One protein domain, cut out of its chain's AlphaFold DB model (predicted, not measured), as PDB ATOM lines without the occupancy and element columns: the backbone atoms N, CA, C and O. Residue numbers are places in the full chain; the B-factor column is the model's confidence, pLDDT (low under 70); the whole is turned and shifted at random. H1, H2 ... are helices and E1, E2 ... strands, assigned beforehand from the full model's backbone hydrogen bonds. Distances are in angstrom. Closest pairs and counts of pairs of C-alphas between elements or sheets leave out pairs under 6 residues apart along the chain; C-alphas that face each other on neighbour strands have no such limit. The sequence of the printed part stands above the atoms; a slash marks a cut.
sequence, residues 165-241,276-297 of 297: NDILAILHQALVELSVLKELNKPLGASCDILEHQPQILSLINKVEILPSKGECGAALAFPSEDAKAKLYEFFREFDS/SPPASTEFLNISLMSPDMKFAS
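What this domain is: This is residues 165 to 241 and 276 to 297 of the 297 residues of an uncharacterized protein of Trichophyton rubrum (strain ATCC MYA-4607 / CBS 118892) (UniProt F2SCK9). One long helix, H1, runs through the middle of a rounded, compact body, with the short helices H2 and H6 side by side on one side of it and the small strand hairpin E1 E2 on the other. H3 and H4 pack on each other at a steep angle, and the short H5 packs on E1. The printed part has 99 residues, with six named helices and two named strands in the order H1 H2 H3 E1 E2 H4 H5 H6; the sheet, E1 - E2, is antiparallel and the class is mostly helix. The radius of gyration of the C-alphas is 12.6 A, and they span 31 by 27 by 26 A.

How they stand to each other: H1, residues 165 to 183, touches H2, residues 188 to 193, with its residues 174 to 182 alone, opposite ways at a steep tilt of 54 degrees; the closest C-alphas, of Leu 178 and Leu 188, are 6.0 A apart. H3 is residues 199 to 205. E1, residues 209 to 212, and E2, residues 219 to 222, form an antiparallel hairpin at 145 degrees, with N 211 and O 220 at 2.9 A and N 220 and O 211 at 2.8 A, within hydrogen-bond range. The closest C-alphas of H1 and E2, those of Val 176 and Leu 221, are 7.5 A apart. H4, residues 226 to 241, touches H3 at a steep tilt of 67 degrees, opposite ways, with Leu 204 and Ala 228 closest at 6.6 A between C-alphas. H4 only just touches H1, with 3 pairs of C-alphas within 8 A, about perpendicular at 78 degrees; the closest are those of Leu 181 and Phe 236, 7.1 A. The closest C-alphas of E1 and H5, residues 282 to 285, are those of Ile 210 and Phe 283, 5.5 A. H6, residues 291 to 296, touches H2 at a shallow tilt of 8 degrees, the same way, with the C-alphas of Gly 189 and Ala 296 closest at 6.1 A. H4 and H6 are apart. Every O i to N i+4 pair is within hydrogen-bond range in H1, H3 and H6, against 10 of 12 in H4 and 0 of 2 in H2, where 3 of 3 O i to N i+3 pairs are; H5 is too short for an i+4 pair.

Where its parts are: H1 begins at C-alpha 165 (8.423, 36.308, 21.099) and is 27.0 A long. H2 is 10.3 A, H3 9.8 A, E1 9.9 A and E2 9.8 A. H4 is 23.7 A, ending at C-alpha 241 (40.676, 29.640, 18.684). H5 is 5.7 A; H6 is 8.8 A, ending at C-alpha 296 (23.438, 23.849, 29.110).

The domain as a whole: The C-alphas of Ser 241 and Asn 285 are the two farthest apart, at 34.7 A. Residues 242 to 275 are not printed, and C-alphas 241 and 276 are 29.5 A apart across the cut. Of the links that are printed whole, E1 to E2 is short and the others are tight. Mean pLDDT of the printed part is 84.8; residues 214 to 218 and 239 to 241 are under 70.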
ATOM      1  N   ASN A 165       7.746  36.451  22.390       89.69
ATOM      2  CA  ASN A 165       8.423  36.308  21.099       89.69
ATOM      3  C   ASN A 165       9.944  36.286  21.268       89.69
ATOM      4  O   ASN A 165      10.602  35.408  20.718       89.69
ATOM      5  N   ASP A 166      10.473  37.186  22.094       89.31
ATOM      6  CA  ASP A 166      11.902  37.271  22.390       89.31
ATOM      7  C   ASP A 166      12.369  36.016  23.141       89.31
ATOM      8  O   ASP A 166      13.401  35.444  22.807       89.31
ATOM      9  N   ILE A 167      11.572  35.517  24.097       90.38
ATOM     10  CA  ILE A 167      11.848  34.251  24.798       90.38
ATOM     11  C   ILE A 167      11.907  33.083  23.805       90.38
ATOM     12  O   ILE A 167      12.805  32.250  23.898       90.38
ATOM     13  N   LEU A 168      10.973  33.010  22.852       90.88
ATOM     14  CA  LEU A 168      10.966  31.957  21.833       90.88
ATOM     15  C   LEU A 168      12.167  32.056  20.891       90.88
ATOM     16  O   LEU A 168      12.724  31.021  20.533       90.88
ATOM     17  N   ALA A 169      12.566  33.269  20.506       90.31
ATOM     18  CA  ALA A 169      13.739  33.500  19.671       90.31
ATOM     19  C   ALA A 169      15.030  33.081  20.391       90.31
ATOM     20  O   ALA A 169      15.821  32.326  19.834       90.31
ATOM     21  N   ILE A 170      15.195  33.479  21.656       90.62
ATOM     22  CA  ILE A 170      16.354  33.104  22.481       90.62
ATOM     23  C   ILE A 170      16.398  31.588  22.699       90.62
ATOM     24  O   ILE A 170      17.459  30.980  22.595       90.62
ATOM     25  N   LEU A 171      15.249  30.957  22.964       90.81
ATOM     26  CA  LEU A 171      15.179  29.508  23.157       90.81
ATOM     27  C   LEU A 171      15.547  28.757  21.876       90.81
ATOM     28  O   LEU A 171      16.287  27.775  21.923       90.81
ATOM     29  N   HIS A 172      15.035  29.214  20.731       91.12
ATOM     30  CA  HIS A 172      15.377  28.651  19.428       91.12
ATOM     31  C   HIS A 172      16.877  28.778  19.152       91.12
ATOM     32  O   HIS A 172      17.519  27.770  18.861       91.12
ATOM     33  N   GLN A 173      17.443  29.969  19.352       91.69
ATOM     34  CA  GLN A 173      18.873  30.223  19.215       91.69
ATOM     35  C   GLN A 173      19.705  29.277  20.098       91.69
ATOM     36  O   GLN A 173      20.556  28.556  19.574       91.69
ATOM     37  N   ALA A 174      19.418  29.208  21.402       91.12
ATOM     38  CA  ALA A 174      20.148  28.352  22.339       91.12
ATOM     39  C   ALA A 174      20.092  26.870  21.933       91.12
ATOM     40  O   ALA A 174      21.094  26.157  21.983       91.12
ATOM     41  N   LEU A 175      18.936  26.387  21.466       90.50
ATOM     42  CA  LEU A 175      18.817  25.011  20.988       90.50
ATOM     43  C   LEU A 175      19.653  24.747  19.731       90.50
ATOM     44  O   LEU A 175      20.270  23.681  19.641       90.50
ATOM     45  N   VAL A 176      19.683  25.674  18.768       91.31
ATOM     46  CA  VAL A 176      20.520  25.544  17.561       91.31
ATOM     47  C   VAL A 176      21.999  25.516  17.945       91.31
ATOM     48  O   VAL A 176      22.724  24.630  17.503       91.31
ATOM     49  N   GLU A 177      22.444  26.419  18.815       91.56
ATOM     50  CA  GLU A 177      23.832  26.469  19.289       91.56
ATOM     51  C   GLU A 177      24.255  25.157  19.953       91.56
ATOM     52  O   GLU A 177      25.242  24.534  19.557       91.56
ATOM     53  N   LEU A 178      23.469  24.688  20.923       91.19
ATOM     54  CA  LEU A 178      23.777  23.470  21.668       91.19
ATOM     55  C   LEU A 178      23.772  22.229  20.774       91.19
ATOM     56  O   LEU A 178      24.598  21.333  20.949       91.19
ATOM     57  N   SER A 179      22.855  22.158  19.809       89.94
ATOM     58  CA  SER A 179      22.807  21.034  18.868       89.94
ATOM     59  C   SER A 179      23.981  21.051  17.889       89.94
ATOM     60  O   SER A 179      24.583  19.998  17.678       89.94
ATOM     61  N   VAL A 180      24.393  22.218  17.380       91.44
ATOM     62  CA  VAL A 180      25.602  22.343  16.548       91.44
ATOM     63  C   VAL A 180      26.858  21.972  17.341       91.44
ATOM     64  O   VAL A 180      27.670  21.181  16.857       91.44
ATOM     65  N   LEU A 181      27.012  22.472  18.573       90.56
ATOM     66  CA  LEU A 181      28.145  22.122  19.440       90.56
ATOM     67  C   LEU A 181      28.204  20.619  19.719       90.56
ATOM     68  O   LEU A 181      29.278  20.015  19.665       90.56
ATOM     69  N   LYS A 182      27.047  19.994  19.948       88.50
ATOM     70  CA  LYS A 182      26.959  18.548  20.142       88.50
ATOM     71  C   LYS A 182      27.346  17.769  18.886       88.50
ATOM     72  O   LYS A 182      28.105  16.810  18.997       88.50
ATOM     73  N   GLU A 183      26.859  18.161  17.707       89.25
ATOM     74  CA  GLU A 183      27.241  17.525  16.434       89.25
ATOM     75  C   GLU A 183      28.748  17.664  16.152       89.25
ATOM     76  O   GLU A 183      29.369  16.753  15.600       89.25
ATOM     77  N   LEU A 184      29.361  18.763  16.602       89.81
ATOM     78  CA  LEU A 184      30.807  18.996  16.551       89.81
ATOM     79  C   LEU A 184      31.601  18.282  17.663       89.81
ATOM     80  O   LEU A 184      32.828  18.366  17.663       89.81
ATOM     81  N   ASN A 185      30.940  17.558  18.576       88.81
ATOM     82  CA  ASN A 185      31.530  16.943  19.774       88.81
ATOM     83  C   ASN A 185      32.320  17.932  20.654       88.81
ATOM     84  O   ASN A 185      33.342  17.576  21.245       88.81
ATOM     85  N   LYS A 186      31.848  19.176  20.736       88.12
ATOM     86  CA  LYS A 186      32.417  20.232  21.578       88.12
ATOM     87  C   LYS A 186      31.743  20.279  22.955       88.12
ATOM     88  O   LYS A 186      30.613  19.804  23.099       88.12
ATOM     89  N   PRO A 187      32.412  20.834  23.984       89.44
ATOM     90  CA  PRO A 187      31.775  21.038  25.278       89.44
ATOM     91  C   PRO A 187      30.578  21.984  25.134       89.44
ATOM     92  O   PRO A 187      30.710  23.086  24.613       89.44
ATOM     93  N   LEU A 188      29.415  21.564  25.635       87.12
ATOM     94  CA  LEU A 188      28.179  22.350  25.535       87.12
ATOM     95  C   LEU A 188      28.272  23.701  26.256       87.12
ATOM     96  O   LEU A 188      27.604  24.638  25.854       87.12
ATOM     97  N   GLY A 189      29.119  23.811  27.285       85.81
ATOM     98  CA  GLY A 189      29.338  25.065  28.013       85.81
ATOM     99  C   GLY A 189      29.980  26.177  27.179       85.81
ATOM    100  O   GLY A 189      29.867  27.333  27.562       85.81
ATOM    101  N   ALA A 190      30.589  25.858  26.030       86.44
ATOM    102  CA  ALA A 190      31.188  26.861  25.149       86.44
ATOM    103  C   ALA A 190      30.154  27.826  24.540       86.44
ATOM    104  O   ALA A 190      30.522  28.913  24.108       86.44
ATOM    105  N   SER A 191      28.859  27.471  24.515       85.94
ATOM    106  CA  SER A 191      27.813  28.412  24.091       85.94
ATOM    107  C   SER A 191      27.690  29.607  25.037       85.94
ATOM    108  O   SER A 191      27.373  30.703  24.590       85.94
ATOM    109  N   CYS A 192      27.976  29.427  26.332       84.19
ATOM    110  CA  CYS A 192      27.875  30.494  27.328       84.19
ATOM    111  C   CYS A 192      28.936  31.587  27.155       84.19
ATOM    112  O   CYS A 192      28.731  32.702  27.628       84.19
ATOM    113  N   ASP A 193      30.043  31.278  26.477       84.00
ATOM    114  CA  ASP A 193      31.116  32.236  26.207       84.00
ATOM    115  C   ASP A 193      30.777  33.151  25.013       84.00
ATOM    116  O   ASP A 193      31.428  34.175  24.794       84.00
ATOM    117  N   ILE A 194      29.738  32.815  24.238       84.69
ATOM    118  CA  ILE A 194      29.282  33.615  23.100       84.69
ATOM    119  C   ILE A 194      28.322  34.694  23.605       84.69
ATOM    120  O   ILE A 194      27.131  34.458  23.802       84.69
ATOM    121  N   LEU A 195      28.842  35.905  23.804       79.19
ATOM    122  CA  LEU A 195      28.032  37.031  24.276       79.19
ATOM    123  C   LEU A 195      27.069  37.548  23.203       79.19
ATOM    124  O   LEU A 195      25.903  37.811  23.496       79.19
ATOM    125  N   GLU A 196      27.565  37.711  21.973       82.19
ATOM    126  CA  GLU A 196      26.813  38.254  20.844       82.19
ATOM    127  C   GLU A 196      27.294  37.641  19.528       82.19
ATOM    128  O   GLU A 196      28.489  37.470  19.285       82.19
ATOM    129  N   HIS A 197      26.344  37.333  18.650       85.19
ATOM    130  CA  HIS A 197      26.631  36.844  17.307       85.19
ATOM    131  C   HIS A 197      26.608  37.988  16.305       85.19
ATOM    132  O   HIS A 197      25.806  38.916  16.398       85.19
ATOM    133  N   GLN A 198      27.414  37.859  15.254       87.50
ATOM    134  CA  GLN A 198      27.310  38.757  14.111       87.50
ATOM    135  C   GLN A 198      25.918  38.637  13.458       87.50
ATOM    136  O   GLN A 198      25.374  37.531  13.360       87.50
ATOM    137  N   PRO A 199      25.354  39.729  12.906       87.31
ATOM    138  CA  PRO A 199      23.996  39.735  12.348       87.31
ATOM    139  C   PRO A 199      23.794  38.710  11.226       87.31
ATOM    140  O   PRO A 199      22.700  38.178  11.037       87.31
ATOM    141  N   GLN A 200      24.860  38.401  10.485       88.31
ATOM    142  CA  GLN A 200      24.838  37.397   9.425       88.31
ATOM    143  C   GLN A 200      24.620  35.989   9.992       88.31
ATOM    144  O   GLN A 200      23.829  35.226   9.444       88.31
ATOM    145  N   ILE A 201      25.281  35.671  11.107       89.81
ATOM    146  CA  ILE A 201      25.185  34.382  11.795       89.81
ATOM    147  C   ILE A 201      23.819  34.261  12.467       89.81
ATOM    148  O   ILE A 201      23.142  33.260  12.255       89.81
ATOM    149  N   LEU A 202      23.351  35.307  13.161       89.69
ATOM    150  CA  LEU A 202      21.998  35.339  13.738       89.69
ATOM    151  C   LEU A 202      20.915  35.111  12.683       89.69
ATOM    152  O   LEU A 202      19.990  34.330  12.891       89.69
ATOM    153  N   SER A 203      21.043  35.745  11.511       89.75
ATOM    154  CA  SER A 203      20.101  35.537  10.407       89.75
ATOM    155  C   SER A 203      20.098  34.093   9.902       89.75
ATOM    156  O   SER A 203      19.053  33.599   9.477       89.75
ATOM    157  N   LEU A 204      21.253  33.418   9.923       90.88
ATOM    158  CA  LEU A 204      21.344  32.003   9.579       90.88
ATOM    159  C   LEU A 204      20.712  31.136  10.665       90.88
ATOM    160  O   LEU A 204      19.883  30.301  10.315       90.88
ATOM    161  N   ILE A 205      21.034  31.372  11.942       91.25
ATOM    162  CA  ILE A 205      20.467  30.651  13.092       91.25
ATOM    163  C   ILE A 205      18.941  30.704  13.039       91.25
ATOM    164  O   ILE A 205      18.314  29.652  13.011       91.25
ATOM    165  N   ASN A 206      18.348  31.890  12.876       89.44
ATOM    166  CA  ASN A 206      16.892  32.075  12.830       89.44
ATOM    167  C   ASN A 206      16.196  31.330  11.674       89.44
ATOM    168  O   ASN A 206      14.989  31.097  11.731       89.44
ATOM    169  N   LYS A 207      16.929  30.973  10.611       89.81
ATOM    170  CA  LYS A 207      16.411  30.208   9.462       89.81
ATOM    171  C   LYS A 207      16.570  28.696   9.620       89.81
ATOM    172  O   LYS A 207      16.060  27.963   8.776       89.81
ATOM    173  N   VAL A 208      17.301  28.226  10.630       91.00
ATOM    174  CA  VAL A 208      17.458  26.794  10.895       91.00
ATOM    175  C   VAL A 208      16.176  26.260  11.521       91.00
ATOM    176  O   VAL A 208      15.692  26.771  12.530       91.00
ATOM    177  N   GLU A 209      15.631  25.201  10.939       90.06
ATOM    178  CA  GLU A 209      14.474  24.506  11.493       90.06
ATOM    179  C   GLU A 209      14.946  23.345  12.369       90.06
ATOM    180  O   GLU A 209      15.839  22.581  11.995       90.06
ATOM    181  N   ILE A 210      14.348  23.200  13.550       88.44
ATOM    182  CA  ILE A 210      14.666  22.109  14.470       88.44
ATOM    183  C   ILE A 210      13.518  21.106  14.412       88.44
ATOM    184  O   ILE A 210      12.418  21.373  14.900       88.44
ATOM    185  N   LEU A 211      13.782  19.946  13.822       86.25
ATOM    186  CA  LEU A 211      12.803  18.878  13.677       86.25
ATOM    187  C   LEU A 211      12.957  17.849  14.804       86.25
ATOM    188  O   LEU A 211      14.083  17.481  15.162       86.25
ATOM    189  N   PRO A 212      11.849  17.324  15.354       80.50
ATOM    190  CA  PRO A 212      11.912  16.252  16.332       80.50
ATOM    191  C   PRO A 212      12.450  14.977  15.676       80.50
ATOM    192  O   PRO A 212      11.877  14.438  14.728       80.50
ATOM    193  N   SER A 213      13.555  14.467  16.209       77.56
ATOM    194  CA  SER A 213      14.211  13.251  15.736       77.56
ATOM    195  C   SER A 213      14.139  12.158  16.794       77.56
ATOM    196  O   SER A 213      14.265  12.411  17.986       77.56
ATOM    197  N   LYS A 214      13.977  10.905  16.360       66.50
ATOM    198  CA  LYS A 214      13.983   9.734  17.257       66.50
ATOM    199  C   LYS A 214      15.395   9.314  17.701       66.50
ATOM    200  O   LYS A 214      15.530   8.293  18.368       66.50
ATOM    201  N   GLY A 215      16.433  10.046  17.289       64.12
ATOM    202  CA  GLY A 215      17.818   9.797  17.692       64.12
ATOM    203  C   GLY A 215      18.105  10.173  19.150       64.12
ATOM    204  O   GLY A 215      17.269  10.757  19.837       64.12
ATOM    205  N   GLU A 216      19.325   9.888  19.610       57.34
ATOM    206  CA  GLU A 216      19.782  10.090  21.001       57.34
ATOM    207  C   GLU A 216      19.652  11.538  21.513       57.34
ATOM    208  O   GLU A 216      19.660  11.777  22.720       57.34
ATOM    209  N   CYS A 217      19.524  12.518  20.613       56.03
ATOM    210  CA  CYS A 217      19.393  13.930  20.960       56.03
ATOM    211  C   CYS A 217      17.962  14.486  20.881       56.03
ATOM    212  O   CYS A 217      17.754  15.639  21.247       56.03
ATOM    213  N   GLY A 218      16.976  13.723  20.396       64.44
ATOM    214  CA  GLY A 218      15.593  14.204  20.263       64.44
ATOM    215  C   GLY A 218      15.362  15.285  19.188       64.44
ATOM    216  O   GLY A 218      14.219  15.510  18.800       64.44
ATOM    217  N   ALA A 219      16.422  15.926  18.684       77.25
ATOM    218  CA  ALA A 219      16.411  17.028  17.721       77.25
ATOM    219  C   ALA A 219      17.315  16.716  16.519       77.25
ATOM    220  O   ALA A 219      18.388  16.136  16.690       77.25
ATOM    221  N   ALA A 220      16.892  17.108  15.318       85.06
ATOM    222  CA  ALA A 220      17.718  17.164  14.115       85.06
ATOM    223  C   ALA A 220      17.587  18.551  13.476       85.06
ATOM    224  O   ALA A 220      16.480  19.086  13.383       85.06
ATOM    225  N   LEU A 221      18.708  19.117  13.035       88.50
ATOM    226  CA  LEU A 221      18.741  20.429  12.398       88.50
ATOM    227  C   LEU A 221      18.526  20.312  10.887       88.50
ATOM    228  O   LEU A 221      19.246  19.588  10.197       88.50
ATOM    229  N   ALA A 222      17.553  21.057  10.372       89.81
ATOM    230  CA  ALA A 222      17.327  21.257   8.949       89.81
ATOM    231  C   ALA A 222      17.827  22.655   8.555       89.81
ATOM    232  O   ALA A 222      17.304  23.681   8.993       89.81
ATOM    233  N   PHE A 223      18.878  22.684   7.736       90.44
ATOM    234  CA  PHE A 223      19.503  23.920   7.270       90.44
ATOM    235  C   PHE A 223      18.863  24.395   5.960       90.44
ATOM    236  O   PHE A 223      18.521  23.567   5.115       90.44
ATOM    237  N   PRO A 224      18.760  25.719   5.735       89.38
ATOM    238  CA  PRO A 224      18.178  26.263   4.506       89.38
ATOM    239  C   PRO A 224      19.032  25.981   3.256       89.38
ATOM    240  O   PRO A 224      18.506  25.905   2.149       89.38
ATOM    241  N   SER A 225      20.351  25.837   3.417       92.62
ATOM    242  CA  SER A 225      21.281  25.427   2.363       92.62
ATOM    243  C   SER A 225      22.519  24.750   2.958       92.62
ATOM    244  O   SER A 225      22.865  24.987   4.117       92.62
ATOM    245  N   GLU A 226      23.217  23.938   2.161       92.38
ATOM    246  CA  GLU A 226      24.500  23.339   2.572       92.38
ATOM    247  C   GLU A 226      25.566  24.414   2.836       92.38
ATOM    248  O   GLU A 226      26.330  24.311   3.793       92.38
ATOM    249  N   ASP A 227      25.555  25.507   2.069       92.06
ATOM    250  CA  ASP A 227      26.446  26.649   2.300       92.06
ATOM    251  C   ASP A 227      26.168  27.329   3.651       92.06
ATOM    252  O   ASP A 227      27.091  27.757   4.343       92.06
ATOM    253  N   ALA A 228      24.893  27.435   4.049       90.56
ATOM    254  CA  ALA A 228      24.507  27.982   5.349       90.56
ATOM    255  C   ALA A 228      24.973  27.079   6.494       90.56
ATOM    256  O   ALA A 228      25.465  27.575   7.509       90.56
ATOM    257  N   LYS A 229      24.861  25.759   6.307       92.44
ATOM    258  CA  LYS A 229      25.397  24.772   7.242       92.44
ATOM    259  C   LYS A 229      26.911  24.923   7.381       92.44
ATOM    260  O   LYS A 229      27.392  25.047   8.499       92.44
ATOM    261  N   ALA A 230      27.651  24.968   6.274       93.19
ATOM    262  CA  ALA A 230      29.106  25.110   6.303       93.19
ATOM    263  C   ALA A 230      29.541  26.361   7.082       93.19
ATOM    264  O   ALA A 230      30.330  26.239   8.012       93.19
ATOM    265  N   LYS A 231      28.940  27.524   6.800       92.38
ATOM    266  CA  LYS A 231      29.252  28.787   7.494       92.38
ATOM    267  C   LYS A 231      28.989  28.742   8.996       92.38
ATOM    268  O   LYS A 231      29.810  29.218   9.773       92.38
ATOM    269  N   LEU A 232      27.852  28.175   9.413       91.50
ATOM    270  CA  LEU A 232      27.551  28.017  10.838       91.50
ATOM    271  C   LEU A 232      28.576  27.097  11.508       91.50
ATOM    272  O   LEU A 232      29.114  27.428  12.558       91.50
ATOM    273  N   TYR A 233      28.893  25.966  10.883       91.81
ATOM    274  CA  TYR A 233      29.847  25.006  11.435       91.81
ATOM    275  C   TYR A 233      31.272  25.553  11.479       91.81
ATOM    276  O   TYR A 233      31.993  25.253  12.425       91.81
ATOM    277  N   GLU A 234      31.685  26.336  10.484       92.06
ATOM    278  CA  GLU A 234      32.972  27.036  10.476       92.06
ATOM    279  C   GLU A 234      33.058  28.031  11.632       92.06
ATOM    280  O   GLU A 234      34.008  27.957  12.406       92.06
ATOM    281  N   PHE A 235      32.023  28.850  11.846       91.31
ATOM    282  CA  PHE A 235      31.981  29.776  12.978       91.31
ATOM    283  C   PHE A 235      32.142  29.061  14.328       91.31
ATOM    284  O   PHE A 235      33.039  29.383  15.106       91.31
ATOM    285  N   PHE A 236      31.328  28.030  14.590       89.38
ATOM    286  CA  PHE A 236      31.433  27.277  15.844       89.38
ATOM    287  C   PHE A 236      32.723  26.467  15.941       89.38
ATOM    288  O   PHE A 236      33.103  26.098  17.047       89.38
ATOM    289  N   ARG A 237      33.415  26.169  14.833       88.81
ATOM    290  CA  ARG A 237      34.749  25.549  14.849       88.81
ATOM    291  C   ARG A 237      35.824  26.544  15.253       88.81
ATOM    292  O   ARG A 237      36.616  26.210  16.130       88.81
ATOM    293  N   GLU A 238      35.823  27.719  14.637       84.62
ATOM    294  CA  GLU A 238      36.809  28.779  14.849       84.62
ATOM    295  C   GLU A 238      36.718  29.402  16.242       84.62
ATOM    296  O   GLU A 238      37.753  29.797  16.772       84.62
ATOM    297  N   PHE A 239      35.534  29.410  16.864       69.94
ATOM    298  CA  PHE A 239      35.310  29.999  18.189       69.94
ATOM    299  C   PHE A 239      36.264  29.480  19.288       69.94
ATOM    300  O   PHE A 239      36.692  30.261  20.131       69.94
ATOM    301  N   ASP A 240      36.715  28.219  19.234       59.75
ATOM    302  CA  ASP A 240      37.705  27.689  20.197       59.75
ATOM    303  C   ASP A 240      39.079  28.379  20.093       59.75
ATOM    304  O   ASP A 240      39.897  28.278  21.005       59.75
ATOM    305  N   SER A 241      39.362  29.051  18.976       54.16
ATOM    306  CA  SER A 241      40.676  29.640  18.684       54.16
ATOM    307  C   SER A 241      40.854  31.033  19.292       54.16
ATOM    308  O   SER A 241      41.959  31.563  19.248       54.16
ATOM    309  N   SER A 276      13.726  38.427  15.750       73.25
ATOM    310  CA  SER A 276      12.597  37.902  14.994       73.25
ATOM    311  C   SER A 276      12.085  36.637  15.679       73.25
ATOM    312  O   SER A 276      12.896  35.772  16.016       73.25
ATOM    313  N   PRO A 277      10.760  36.454  15.813       74.06
ATOM    314  CA  PRO A 277      10.230  35.168  16.231       74.06
ATOM    315  C   PRO A 277      10.662  34.068  15.240       74.06
ATOM    316  O   PRO A 277      10.768  34.337  14.035       74.06
ATOM    317  N   PRO A 278      10.910  32.839  15.728       77.00
ATOM    318  CA  PRO A 278      11.296  31.722  14.876       77.00
ATOM    319  C   PRO A 278      10.154  31.335  13.927       77.00
ATOM    320  O   PRO A 278       8.974  31.438  14.272       77.00
ATOM    321  N   ALA A 279      10.504  30.867  12.724       75.38
ATOM    322  CA  ALA A 279       9.536  30.532  11.676       75.38
ATOM    323  C   ALA A 279       8.636  29.334  12.036       75.38
ATOM    324  O   ALA A 279       7.484  29.271  11.604       75.38
ATOM    325  N   SER A 280       9.142  28.399  12.843       77.75
ATOM    326  CA  SER A 280       8.412  27.225  13.315       77.75
ATOM    327  C   SER A 280       8.591  27.045  14.822       77.75
ATOM    328  O   SER A 280       9.658  27.299  15.373       77.75
ATOM    329  N   THR A 281       7.536  26.603  15.507       82.81
ATOM    330  CA  THR A 281       7.532  26.321  16.957       82.81
ATOM    331  C   THR A 281       7.553  24.824  17.260       82.81
ATOM    332  O   THR A 281       7.344  24.404  18.399       82.81
ATOM    333  N   GLU A 282       7.823  23.994  16.249       82.56
ATOM    334  CA  GLU A 282       7.836  22.532  16.370       82.56
ATOM    335  C   GLU A 282       8.888  22.033  17.367       82.56
ATOM    336  O   GLU A 282       8.698  20.990  17.997       82.56
ATOM    337  N   PHE A 283       9.943  22.823  17.584       83.75
ATOM    338  CA  PHE A 283      11.004  22.545  18.547       83.75
ATOM    339  C   PHE A 283      10.514  22.436  19.996       83.75
ATOM    340  O   PHE A 283      11.131  21.740  20.797       83.75
ATOM    341  N   LEU A 284       9.377  23.048  20.338       85.94
ATOM    342  CA  LEU A 284       8.776  22.929  21.672       85.94
ATOM    343  C   LEU A 284       8.283  21.506  21.975       85.94
ATOM    344  O   LEU A 284       8.131  21.139  23.138       85.94
ATOM    345  N   ASN A 285       8.048  20.695  20.940       84.75
ATOM    346  CA  ASN A 285       7.634  19.301  21.090       84.75
ATOM    347  C   ASN A 285       8.823  18.348  21.293       84.75
ATOM    348  O   ASN A 285       8.627  17.142  21.468       84.75
ATOM    349  N   ILE A 286      10.053  18.861  21.246       82.50
ATOM    350  CA  ILE A 286      11.259  18.062  21.411       82.50
ATOM    351  C   ILE A 286      11.459  17.757  22.886       82.50
ATOM    352  O   ILE A 286      11.507  18.639  23.741       82.50
ATOM    353  N   SER A 287      11.645  16.476  23.186       80.25
ATOM    354  CA  SER A 287      11.985  16.067  24.534       80.25
ATOM    355  C   SER A 287      13.501  16.035  24.708       80.25
ATOM    356  O   SER A 287      14.177  15.161  24.168       80.25
ATOM    357  N   LEU A 288      14.035  16.949  25.521       79.75
ATOM    358  CA  LEU A 288      15.437  16.918  25.938       79.75
ATOM    359  C   LEU A 288      15.652  15.700  26.850       79.75
ATOM    360  O   LEU A 288      15.202  15.684  27.996       79.75
ATOM    361  N   MET A 289      16.267  14.636  26.333       74.56
ATOM    362  CA  MET A 289      16.508  13.400  27.096       74.56
ATOM    363  C   MET A 289      17.834  13.435  27.857       74.56
ATOM    364  O   MET A 289      17.901  12.976  28.997       74.56
ATOM    365  N   SER A 290      18.879  14.008  27.257       80.75
ATOM    366  CA  SER A 290      20.212  14.071  27.859       80.75
ATOM    367  C   SER A 290      20.282  15.130  28.968       80.75
ATOM    368  O   SER A 290      19.882  16.272  28.718       80.75
ATOM    369  N   PRO A 291      20.806  14.792  30.163       84.62
ATOM    370  CA  PRO A 291      20.942  15.738  31.271       84.62
ATOM    371  C   PRO A 291      21.868  16.905  30.921       84.62
ATOM    372  O   PRO A 291      21.561  18.037  31.275       84.62
ATOM    373  N   ASP A 292      22.925  16.650  30.150       84.25
ATOM    374  CA  ASP A 292      23.908  17.669  29.769       84.25
ATOM    375  C   ASP A 292      23.278  18.771  28.906       84.25
ATOM    376  O   ASP A 292      23.500  19.951  29.148       84.25
ATOM    377  N   MET A 293      22.395  18.399  27.970       82.75
ATOM    378  CA  MET A 293      21.646  19.371  27.164       82.75
ATOM    379  C   MET A 293      20.677  20.202  28.004       82.75
ATOM    380  O   MET A 293      20.473  21.360  27.682       82.75
ATOM    381  N   LYS A 294      20.083  19.633  29.065       84.50
ATOM    382  CA  LYS A 294      19.186  20.381  29.971       84.50
ATOM    383  C   LYS A 294      19.934  21.348  30.874       84.50
ATOM    384  O   LYS A 294      19.342  22.301  31.353       84.50
ATOM    385  N   PHE A 295      21.173  21.015  31.220       86.81
ATOM    386  CA  PHE A 295      22.004  21.869  32.055       86.81
ATOM    387  C   PHE A 295      22.555  23.051  31.256       86.81
ATOM    388  O   PHE A 295      22.666  24.143  31.797       86.81
ATOM    389  N   ALA A 296      22.897  22.821  29.988       84.12
ATOM    390  CA  ALA A 296      23.438  23.849  29.110       84.12
ATOM    391  C   ALA A 296      22.368  24.757  28.467       84.12
ATOM    392  O   ALA A 296      22.715  25.830  27.989       84.12
ATOM    393  N   SER A 297      21.096  24.329  28.436       75.94
ATOM    394  CA  SER A 297      19.941  25.105  27.945       75.94
ATOM    395  C   SER A 297      19.305  25.968  29.027       75.94
ATOM    396  O   SER A 297      18.969  27.133  28.736       75.94
TER     397      SER A 297